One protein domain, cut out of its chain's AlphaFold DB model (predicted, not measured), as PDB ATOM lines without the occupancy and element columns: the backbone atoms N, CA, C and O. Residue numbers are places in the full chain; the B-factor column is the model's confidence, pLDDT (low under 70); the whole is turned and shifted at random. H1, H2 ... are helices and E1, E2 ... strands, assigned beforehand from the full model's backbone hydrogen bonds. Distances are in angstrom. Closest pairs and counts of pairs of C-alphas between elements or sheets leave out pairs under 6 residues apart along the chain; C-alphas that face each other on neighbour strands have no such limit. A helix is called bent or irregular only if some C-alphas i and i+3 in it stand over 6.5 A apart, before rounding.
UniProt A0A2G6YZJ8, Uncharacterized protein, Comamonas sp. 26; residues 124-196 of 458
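This is residues 124 to 196 of the 458 residues of an uncharacterized protein of Comamonas sp. 26 (UniProt A0A2G6YZJ8). What shape does the model show? One long, sharply bent strand, E4, is the spine of a strongly twisted sheet, with E1 along one side of it, E2 and E3 along the other, and the short helix H1 across it near the bend. What is it built of? The printed part has 73 residues, with one named helix, H1, which comes first along the chain, and four named strands, E1 to E4, after it; the class is mostly strand, and in the branched sheet E4 has three neighbours, E1, E2 and E3, each antiparallel to it. How large is it? It is compact, with a radius of gyration of the C-alphas of 12.4 A and spans of 38 by 26 by 18 A.

Where is H1, residues 124 to 129? It is on the sheet at a height of 6.9 A, over E4, residues 179 to 193, and across the strands at 77 degrees to E4 on the local plane. The closest C-alphas are those of Ser 128 and Gly 189, 4.0 A apart. In H1 every O i to N i+4 pair is within hydrogen-bond range. Which strands neighbour E4? E1, residues 134 to 140, lies on one side, antiparallel, with N 135 and O 185 within hydrogen-bond range at 2.8 A. On the other side are E2, residues 159 to 165, antiparallel, with N 162 and O 190 at 2.8 A, and E3, residues 170 to 173, which forms a hairpin with E4, with N 172 and O 180 at 2.8 A.

Where does H1 begin? C-alpha 124 is at (1.430, 38.506, -6.474). How long are the strands? E1 measures 20.3 A, E2 17.9 A, E3 10.3 A and E4 23.8 A from first to last C-alpha. E4 bends by 134 degrees at residue 190 and ends with C-alpha 193 at (-7.194, 32.803, -12.346).

Which link is long? That from E1 to E2, 18 residues, is long; its residues 148 to 149 pair antiparallel with residues 161 to 162 of E2. Where is confidence low? The pLDDT is under 70 at residues 141 to 146, 155 to 156 and 195 to 196; the printed part has no cut.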
ATOM      1  N   SER A 124       0.445  38.194  -5.429       89.81
ATOM      2  CA  SER A 124       1.430  38.506  -6.474       89.81
ATOM      3  C   SER A 124       2.867  38.468  -5.945       89.81
ATOM      4  O   SER A 124       3.741  37.863  -6.568       89.81
ATOM      5  N   ASP A 125       3.101  39.059  -4.771       88.62
ATOM      6  CA  ASP A 125       4.422  39.075  -4.133       88.62
ATOM      7  C   ASP A 125       4.834  37.672  -3.680       88.62
ATOM      8  O   ASP A 125       5.974  37.255  -3.884       88.62
ATOM      9  N   PHE A 126       3.886  36.906  -3.133       90.50
ATOM     10  CA  PHE A 126       4.099  35.511  -2.763       90.50
ATOM     11  C   PHE A 126       4.485  34.650  -3.973       90.50
ATOM     12  O   PHE A 126       5.512  33.974  -3.940       90.50
ATOM     13  N   CYS A 127       3.721  34.716  -5.066       92.50
ATOM     14  CA  CYS A 127       4.012  33.961  -6.282       92.50
ATOM     15  C   CYS A 127       5.352  34.372  -6.897       92.50
ATOM     16  O   CYS A 127       6.115  33.508  -7.328       92.50
ATOM     17  N   SER A 128       5.682  35.667  -6.863       92.94
ATOM     18  CA  SER A 128       6.976  36.187  -7.318       92.94
ATOM     19  C   SER A 128       8.141  35.633  -6.494       92.94
ATOM     20  O   SER A 128       9.155  35.232  -7.065       92.94
ATOM     21  N   GLY A 129       7.987  35.545  -5.168       91.38
ATOM     22  CA  GLY A 129       8.983  34.952  -4.268       91.38
ATOM     23  C   GLY A 129       9.198  33.450  -4.480       91.38
ATOM     24  O   GLY A 129      10.276  32.936  -4.194       91.38
ATOM     25  N   LEU A 130       8.202  32.751  -5.031       90.88
ATOM     26  CA  LEU A 130       8.279  31.328  -5.365       90.88
ATOM     27  C   LEU A 130       8.820  31.045  -6.773       90.88
ATOM     28  O   LEU A 130       8.918  29.878  -7.154       90.88
ATOM     29  N   LYS A 131       9.168  32.068  -7.566       95.12
ATOM     30  CA  LYS A 131       9.612  31.895  -8.956       95.12
ATOM     31  C   LYS A 131      10.756  30.881  -9.070       95.12
ATOM     32  O   LYS A 131      11.800  31.009  -8.440       95.12
ATOM     33  N   GLY A 132      10.566  29.884  -9.932       92.44
ATOM     34  CA  GLY A 132      11.511  28.792 -10.164       92.44
ATOM     35  C   GLY A 132      11.424  27.643  -9.154       92.44
ATOM     36  O   GLY A 132      12.030  26.600  -9.403       92.44
ATOM     37  N   GLY A 133      10.659  27.801  -8.070       92.44
ATOM     38  CA  GLY A 133      10.351  26.741  -7.118       92.44
ATOM     39  C   GLY A 133       9.501  25.642  -7.751       92.44
ATOM     40  O   GLY A 133       8.639  25.911  -8.593       92.44
ATOM     41  N   LYS A 134       9.768  24.398  -7.350       90.69
ATOM     42  CA  LYS A 134       8.984  23.222  -7.733       90.69
ATOM     43  C   LYS A 134       7.877  23.003  -6.709       90.69
ATOM     44  O   LYS A 134       8.146  23.010  -5.511       90.69
ATOM     45  N   ILE A 135       6.656  22.807  -7.184       85.62
ATOM     46  CA  ILE A 135       5.482  22.501  -6.368       85.62
ATOM     47  C   ILE A 135       4.805  21.248  -6.919       85.62
ATOM     48  O   ILE A 135       4.735  21.064  -8.132       85.62
ATOM     49  N   ASN A 136       4.299  20.397  -6.030       84.81
ATOM     50  CA  ASN A 136       3.460  19.261  -6.399       84.81
ATOM     51  C   ASN A 136       2.015  19.599  -6.058       84.81
ATOM     52  O   ASN A 136       1.717  19.946  -4.915       84.81
ATOM     53  N   LEU A 137       1.135  19.518  -7.053       80.81
ATOM     54  CA  LEU A 137      -0.295  19.711  -6.861       80.81
ATOM     55  C   LEU A 137      -0.990  18.364  -6.898       80.81
ATOM     56  O   LEU A 137      -0.919  17.672  -7.912       80.81
ATOM     57  N   GLU A 138      -1.676  18.035  -5.806       79.00
ATOM     58  CA  GLU A 138      -2.546  16.868  -5.709       79.00
ATOM     59  C   GLU A 138      -3.998  17.311  -5.560       79.00
ATOM     60  O   GLU A 138      -4.316  18.158  -4.726       79.00
ATOM     61  N   GLY A 139      -4.892  16.740  -6.365       73.06
ATOM     62  CA  GLY A 139      -6.315  17.062  -6.319       73.06
ATOM     63  C   GLY A 139      -7.192  15.866  -6.663       73.06
ATOM     64  O   GLY A 139      -6.795  15.007  -7.453       73.06
ATOM     65  N   LYS A 140      -8.395  15.823  -6.071       70.75
ATOM     66  CA  LYS A 140      -9.452  14.887  -6.478       70.75
ATOM     67  C   LYS A 140      -9.966  15.284  -7.866       70.75
ATOM     68  O   LYS A 140     -10.329  16.438  -8.072       70.75
ATOM     69  N   GLY A 141     -10.061  14.318  -8.778       64.56
ATOM     70  CA  GLY A 141     -10.539  14.524 -10.150       64.56
ATOM     71  C   GLY A 141      -9.427  14.773 -11.176       64.56
ATOM     72  O   GLY A 141      -8.242  14.686 -10.869       64.56
ATOM     73  N   THR A 142      -9.818  15.033 -12.426       48.41
ATOM     74  CA  THR A 142      -8.892  15.276 -13.541       48.41
ATOM     75  C   THR A 142      -8.162  16.596 -13.329       48.41
ATOM     76  O   THR A 142      -8.817  17.631 -13.351       48.41
ATOM     77  N   ALA A 143      -6.845  16.510 -13.105       50.62
ATOM     78  CA  ALA A 143      -5.830  17.566 -13.106       50.62
ATOM     79  C   ALA A 143      -6.322  18.994 -12.804       50.62
ATOM     80  O   ALA A 143      -7.011  19.619 -13.613       50.62
ATOM     81  N   SER A 144      -5.837  19.562 -11.688       52.00
ATOM     82  CA  SER A 144      -5.835  21.017 -11.506       52.00
ATOM     83  C   SER A 144      -5.379  21.661 -12.825       52.00
ATOM     84  O   SER A 144      -4.374  21.205 -13.382       52.00
ATOM     85  N   PRO A 145      -6.132  22.630 -13.365       55.91
ATOM     86  CA  PRO A 145      -5.945  23.133 -14.717       55.91
ATOM     87  C   PRO A 145      -4.486  23.501 -14.956       55.91
ATOM     88  O   PRO A 145      -3.841  24.020 -14.035       55.91
ATOM     89  N   PRO A 146      -3.966  23.239 -16.166       63.41
ATOM     90  CA  PRO A 146      -2.556  23.409 -16.457       63.41
ATOM     91  C   PRO A 146      -2.115  24.820 -16.073       63.41
ATOM     92  O   PRO A 146      -2.565  25.819 -16.631       63.41
ATOM     93  N   GLY A 147      -1.241  24.869 -15.073       71.75
ATOM     94  CA  GLY A 147      -0.482  26.055 -14.733       71.75
ATOM     95  C   GLY A 147      -1.102  27.026 -13.737       71.75
ATOM     96  O   GLY A 147      -0.660  28.172 -13.696       71.75
ATOM     97  N   CYS A 148      -2.057  26.598 -12.900       83.25
ATOM     98  CA  CYS A 148      -2.500  27.411 -11.767       83.25
ATOM     99  C   CYS A 148      -2.546  26.644 -10.440       83.25
ATOM    100  O   CYS A 148      -3.327  25.709 -10.273       83.25
ATOM    101  N   SER A 149      -1.713  27.065  -9.484       81.38
ATOM    102  CA  SER A 149      -1.674  26.531  -8.119       81.38
ATOM    103  C   SER A 149      -2.516  27.381  -7.188       81.38
ATOM    104  O   SER A 149      -2.162  28.534  -6.939       81.38
ATOM    105  N   ALA A 150      -3.567  26.806  -6.606       77.00
ATOM    106  CA  ALA A 150      -4.244  27.440  -5.481       77.00
ATOM    107  C   ALA A 150      -3.259  27.622  -4.318       77.00
ATOM    108  O   ALA A 150      -2.398  26.773  -4.076       77.00
ATOM    109  N   ASP A 151      -3.372  28.740  -3.615       77.62
ATOM    110  CA  ASP A 151      -2.597  28.983  -2.407       77.62
ATOM    111  C   ASP A 151      -3.399  28.521  -1.187       77.62
ATOM    112  O   ASP A 151      -4.447  29.081  -0.865       77.62
ATOM    113  N   SER A 152      -2.899  27.502  -0.490       72.00
ATOM    114  CA  SER A 152      -3.541  26.962   0.711       72.00
ATOM    115  C   SER A 152      -3.557  27.953   1.878       72.00
ATOM    116  O   SER A 152      -4.436  27.859   2.733       72.00
ATOM    117  N   ALA A 153      -2.644  28.932   1.903       73.56
ATOM    118  CA  ALA A 153      -2.670  30.024   2.873       73.56
ATOM    119  C   ALA A 153      -3.768  31.057   2.558       73.56
ATOM    120  O   ALA A 153      -4.140  31.856   3.421       73.56
ATOM    121  N   ARG A 154      -4.308  31.032   1.334       78.44
ATOM    122  CA  ARG A 154      -5.364  31.922   0.838       78.44
ATOM    123  C   ARG A 154      -6.458  31.088   0.154       78.44
ATOM    124  O   ARG A 154      -6.723  31.296  -1.031       78.44
ATOM    125  N   PRO A 155      -7.161  30.202   0.893       68.12
ATOM    126  CA  PRO A 155      -8.100  29.203   0.346       68.12
ATOM    127  C   PRO A 155      -9.308  29.792  -0.408       68.12
ATOM    128  O   PRO A 155     -10.137  29.071  -0.946       68.12
ATOM    129  N   ASN A 156      -9.402  31.115  -0.422       69.25
ATOM    130  CA  ASN A 156     -10.539  31.929  -0.797       69.25
ATOM    131  C   ASN A 156     -10.158  32.997  -1.839       69.25
ATOM    132  O   ASN A 156     -10.937  33.909  -2.115       69.25
ATOM    133  N   CYS A 157      -8.938  32.935  -2.370       80.50
ATOM    134  CA  CYS A 157      -8.512  33.768  -3.479       80.50
ATOM    135  C   CYS A 157      -8.882  33.068  -4.793       80.50
ATOM    136  O   CYS A 157      -8.484  31.934  -5.031       80.50
ATOM    137  N   ALA A 158      -9.624  33.755  -5.667       81.81
ATOM    138  CA  ALA A 158      -9.953  33.257  -7.009       81.81
ATOM    139  C   ALA A 158      -8.732  33.206  -7.949       81.81
ATOM    140  O   ALA A 158      -8.847  32.846  -9.119       81.81
ATOM    141  N   MET A 159      -7.559  33.594  -7.446       86.69
ATOM    142  CA  MET A 159      -6.291  33.545  -8.145       86.69
ATOM    143  C   MET A 159      -5.331  32.588  -7.438       86.69
ATOM    144  O   MET A 159      -5.369  32.411  -6.224       86.69
ATOM    145  N   GLY A 160      -4.445  31.992  -8.219       90.25
ATOM    146  CA  GLY A 160      -3.346  31.163  -7.753       90.25
ATOM    147  C   GLY A 160      -2.003  31.670  -8.263       90.25
ATOM    148  O   GLY A 160      -1.922  32.707  -8.929       90.25
ATOM    149  N   CYS A 161      -0.946  30.912  -7.986       92.31
ATOM    150  CA  CYS A 161       0.352  31.127  -8.610       92.31
ATOM    151  C   CYS A 161       0.422  30.427  -9.961       92.31
ATOM    152  O   CYS A 161       0.158  29.227 -10.066       92.31
ATOM    153  N   ALA A 162       0.804  31.186 -10.985       92.50
ATOM    154  CA  ALA A 162       1.002  30.669 -12.325       92.50
ATOM    155  C   ALA A 162       2.218  29.741 -12.335       92.50
ATOM    156  O   ALA A 162       3.301  30.109 -11.865       92.50
ATOM    157  N   ALA A 163       2.064  28.552 -12.895       92.00
ATOM    158  CA  ALA A 163       3.102  27.536 -12.921       92.00
ATOM    159  C   ALA A 163       3.179  26.858 -14.297       92.00
ATOM    160  O   ALA A 163       2.247  26.918 -15.086       92.00
ATOM    161  N   GLU A 164       4.302  26.226 -14.600       88.88
ATOM    162  CA  GLU A 164       4.540  25.483 -15.838       88.88
ATOM    163  C   GLU A 164       4.809  24.019 -15.489       88.88
ATOM    164  O   GLU A 164       5.458  23.732 -14.483       88.88
ATOM    165  N   GLN A 165       4.285  23.079 -16.271       86.12
ATOM    166  CA  GLN A 165       4.513  21.654 -16.026       86.12
ATOM    167  C   GLN A 165       5.987  21.312 -16.261       86.12
ATOM    168  O   GLN A 165       6.563  21.682 -17.280       86.12
ATOM    169  N   VAL A 166       6.604  20.606 -15.314       84.38
ATOM    170  CA  VAL A 166       8.031  20.221 -15.391       84.38
ATOM    171  C   VAL A 166       8.277  18.732 -15.156       84.38
ATOM    172  O   VAL A 166       9.420  18.290 -15.248       84.38
ATOM    173  N   GLY A 167       7.231  17.956 -14.870       76.12
ATOM    174  CA  GLY A 167       7.323  16.521 -14.603       76.12
ATOM    175  C   GLY A 167       6.136  15.736 -15.154       76.12
ATOM    176  O   GLY A 167       5.239  16.301 -15.776       76.12
ATOM    177  N   ILE A 168       6.142  14.425 -14.918       71.50
ATOM    178  CA  ILE A 168       5.060  13.520 -15.324       71.50
ATOM    179  C   ILE A 168       3.923  13.624 -14.306       71.50
ATOM    180  O   ILE A 168       4.151  13.462 -13.107       71.50
ATOM    181  N   GLY A 169       2.706  13.864 -14.785       76.12
ATOM    182  CA  GLY A 169       1.499  13.742 -13.979       76.12
ATOM    183  C   GLY A 169       1.160  12.278 -13.741       76.12
ATOM    184  O   GLY A 169       1.093  11.493 -14.685       76.12
ATOM    185  N   VAL A 170       0.930  11.902 -12.487       74.62
ATOM    186  CA  VAL A 170       0.456  10.565 -12.118       74.62
ATOM    187  C   VAL A 170      -0.981  10.656 -11.639       74.62
ATOM    188  O   VAL A 170      -1.331  11.559 -10.882       74.62
ATOM    189  N   SER A 171      -1.830   9.726 -12.069       75.44
ATOM    190  CA  SER A 171      -3.205   9.626 -11.574       75.44
ATOM    191  C   SER A 171      -3.400   8.298 -10.864       75.44
ATOM    192  O   SER A 171      -3.204   7.249 -11.456       75.44
ATOM    193  N   TYR A 172      -3.795   8.325  -9.598       73.06
ATOM    194  CA  TYR A 172      -3.952   7.126  -8.779       73.06
ATOM    195  C   TYR A 172      -5.338   7.075  -8.141       73.06
ATOM    196  O   TYR A 172      -5.992   8.097  -7.942       73.06
ATOM    197  N   LYS A 173      -5.809   5.867  -7.828       76.06
ATOM    198  CA  LYS A 173      -7.098   5.659  -7.166       76.06
ATOM    199  C   LYS A 173      -6.879   5.511  -5.661       76.06
ATOM    200  O   LYS A 173      -6.083   4.674  -5.239       76.06
ATOM    201  N   THR A 174      -7.550   6.322  -4.853       77.12
ATOM    202  CA  THR A 174      -7.498   6.237  -3.386       77.12
ATOM    203  C   THR A 174      -8.314   5.051  -2.870       77.12
ATOM    204  O   THR A 174      -9.115   4.458  -3.595       77.12
ATOM    205  N   SER A 175      -8.121   4.691  -1.597       71.94
ATOM    206  CA  SER A 175      -8.831   3.577  -0.943       71.94
ATOM    207  C   SER A 175     -10.354   3.751  -0.905       71.94
ATOM    208  O   SER A 175     -11.078   2.761  -0.868       71.94
ATOM    209  N   ASP A 176     -10.846   4.991  -0.966       73.12
ATOM    210  CA  ASP A 176     -12.270   5.337  -1.081       73.12
ATOM    211  C   ASP A 176     -12.817   5.211  -2.524       73.12
ATOM    212  O   ASP A 176     -13.989   5.481  -2.774       73.12
ATOM    213  N   GLY A 177     -11.976   4.816  -3.485       74.25
ATOM    214  CA  GLY A 177     -12.326   4.680  -4.894       74.25
ATOM    215  C   GLY A 177     -12.293   5.983  -5.702       74.25
ATOM    216  O   GLY A 177     -12.572   5.931  -6.904       74.25
ATOM    217  N   SER A 178     -11.942   7.121  -5.094       74.69
ATOM    218  CA  SER A 178     -11.780   8.400  -5.802       74.69
ATOM    219  C   SER A 178     -10.509   8.400  -6.660       74.69
ATOM    220  O   SER A 178      -9.515   7.770  -6.314       74.69
ATOM    221  N   TRP A 179     -10.518   9.127  -7.778       73.00
ATOM    222  CA  TRP A 179      -9.298   9.400  -8.545       73.00
ATOM    223  C   TRP A 179      -8.606  10.655  -8.014       73.00
ATOM    224  O   TRP A 179      -9.259  11.676  -7.792       73.00
ATOM    225  N   MET A 180      -7.291  10.570  -7.849       74.25
ATOM    226  CA  MET A 180      -6.387  11.665  -7.518       74.25
ATOM    227  C   MET A 180      -5.408  11.860  -8.669       74.25
ATOM    228  O   MET A 180      -4.908  10.875  -9.207       74.25
ATOM    229  N   THR A 181      -5.088  13.104  -9.013       74.88
ATOM    230  CA  THR A 181      -3.975  13.428  -9.918       74.88
ATOM    231  C   THR A 181      -2.919  14.212  -9.147       74.88
ATOM    232  O   THR A 181      -3.264  15.163  -8.449       74.88
ATOM    233  N   SER A 182      -1.653  13.818  -9.283       79.62
ATOM    234  CA  SER A 182      -0.469  14.494  -8.747       79.62
ATOM    235  C   SER A 182       0.407  14.953  -9.910       79.62
ATOM    236  O   SER A 182       0.739  14.151 -10.781       79.62
ATOM    237  N   GLN A 183       0.745  16.240  -9.968       84.50
ATOM    238  CA  GLN A 183       1.539  16.825 -11.054       84.50
ATOM    239  C   GLN A 183       2.576  17.801 -10.493       84.50
ATOM    240  O   GLN A 183       2.246  18.685  -9.698       84.50
ATOM    241  N   GLU A 184       3.823  17.661 -10.952       85.25
ATOM    242  CA  GLU A 184       4.909  18.586 -10.621       85.25
ATOM    243  C   GLU A 184       4.871  19.807 -11.551       85.25
ATOM    244  O   GLU A 184       4.857  19.682 -12.784       85.25
ATOM    245  N   TYR A 185       4.894  20.990 -10.946       88.81
ATOM    246  CA  TYR A 185       4.936  22.278 -11.622       88.81
ATOM    247  C   TYR A 185       6.112  23.129 -11.134       88.81
ATOM    248  O   TYR A 185       6.559  23.022  -9.995       88.81
ATOM    249  N   ARG A 186       6.587  24.033 -11.989       91.69
ATOM    250  CA  ARG A 186       7.555  25.084 -11.675       91.69
ATOM    251  C   ARG A 186       6.838  26.423 -11.686       91.69
ATOM    252  O   ARG A 186       6.264  26.812 -12.697       91.69
ATOM    253  N   VAL A 187       6.882  27.153 -10.579       92.31
ATOM    254  CA  VAL A 187       6.206  28.453 -10.465       92.31
ATOM    255  C   VAL A 187       6.893  29.482 -11.368       92.31
ATOM    256  O   VAL A 187       8.112  29.657 -11.321       92.31
ATOM    257  N   THR A 188       6.115  30.181 -12.190       93.75
ATOM    258  CA  THR A 188       6.614  31.174 -13.164       93.75
ATOM    259  C   THR A 188       6.824  32.562 -12.547       93.75
ATOM    260  O   THR A 188       7.542  33.393 -13.105       93.75
ATOM    261  N   GLY A 189       6.234  32.804 -11.373       91.00
ATOM    262  CA  GLY A 189       6.249  34.088 -10.668       91.00
ATOM    263  C   GLY A 189       4.984  34.924 -10.871       91.00
ATOM    264  O   GLY A 189       4.741  35.851 -10.108       91.00
ATOM    265  N   GLY A 190       4.169  34.593 -11.876       92.31
ATOM    266  CA  GLY A 190       2.903  35.274 -12.138       92.31
ATOM    267  C   GLY A 190       1.759  34.780 -11.257       92.31
ATOM    268  O   GLY A 190       1.867  33.773 -10.554       92.31
ATOM    269  N   THR A 191       0.629  35.472 -11.346       92.56
ATOM    270  CA  THR A 191      -0.657  34.986 -10.848       92.56
ATOM    271  C   THR A 191      -1.501  34.458 -12.005       92.56
ATOM    272  O   THR A 191      -1.288  34.799 -13.168       92.56
ATOM    273  N   CYS A 192      -2.455  33.598 -11.694       89.19
ATOM    274  CA  CYS A 192      -3.383  33.000 -12.650       89.19
ATOM    275  C   CYS A 192      -4.778  32.976 -12.034       89.19
ATOM    276  O   CYS A 192      -4.907  32.978 -10.814       89.19
ATOM    277  N   THR A 193      -5.825  32.961 -12.855       85.81
ATOM    278  CA  THR A 193      -7.194  32.803 -12.346       85.81
ATOM    279  C   THR A 193      -7.475  31.317 -12.178       85.81
ATOM    280  O   THR A 193      -7.311  30.555 -13.130       85.81
ATOM    281  N   LEU A 194      -7.885  30.902 -10.979       78.50
ATOM    282  CA  LEU A 194      -8.383  29.551 -10.767       78.50
ATOM    283  C   LEU A 194      -9.711  29.438 -11.522       78.50
ATOM    284  O   LEU A 194     -10.603  30.267 -11.308       78.50
ATOM    285  N   PRO A 195      -9.875  28.466 -12.429       67.94
ATOM    286  CA  PRO A 195     -11.167  28.264 -13.046       67.94
ATOM    287  C   PRO A 195     -12.173  27.890 -11.972       67.94
ATOM    288  O   PRO A 195     -11.855  27.230 -10.979       67.94
ATOM    289  N   GLN A 196     -13.399  28.346 -12.189       59.62
ATOM    290  CA  GLN A 196     -14.505  27.992 -11.322       59.62
ATOM    291  C   GLN A 196     -14.645  26.465 -11.308       59.62
ATOM    292  O   GLN A 196     -14.552  25.851 -12.378       59.62
TER     293      GLN A 196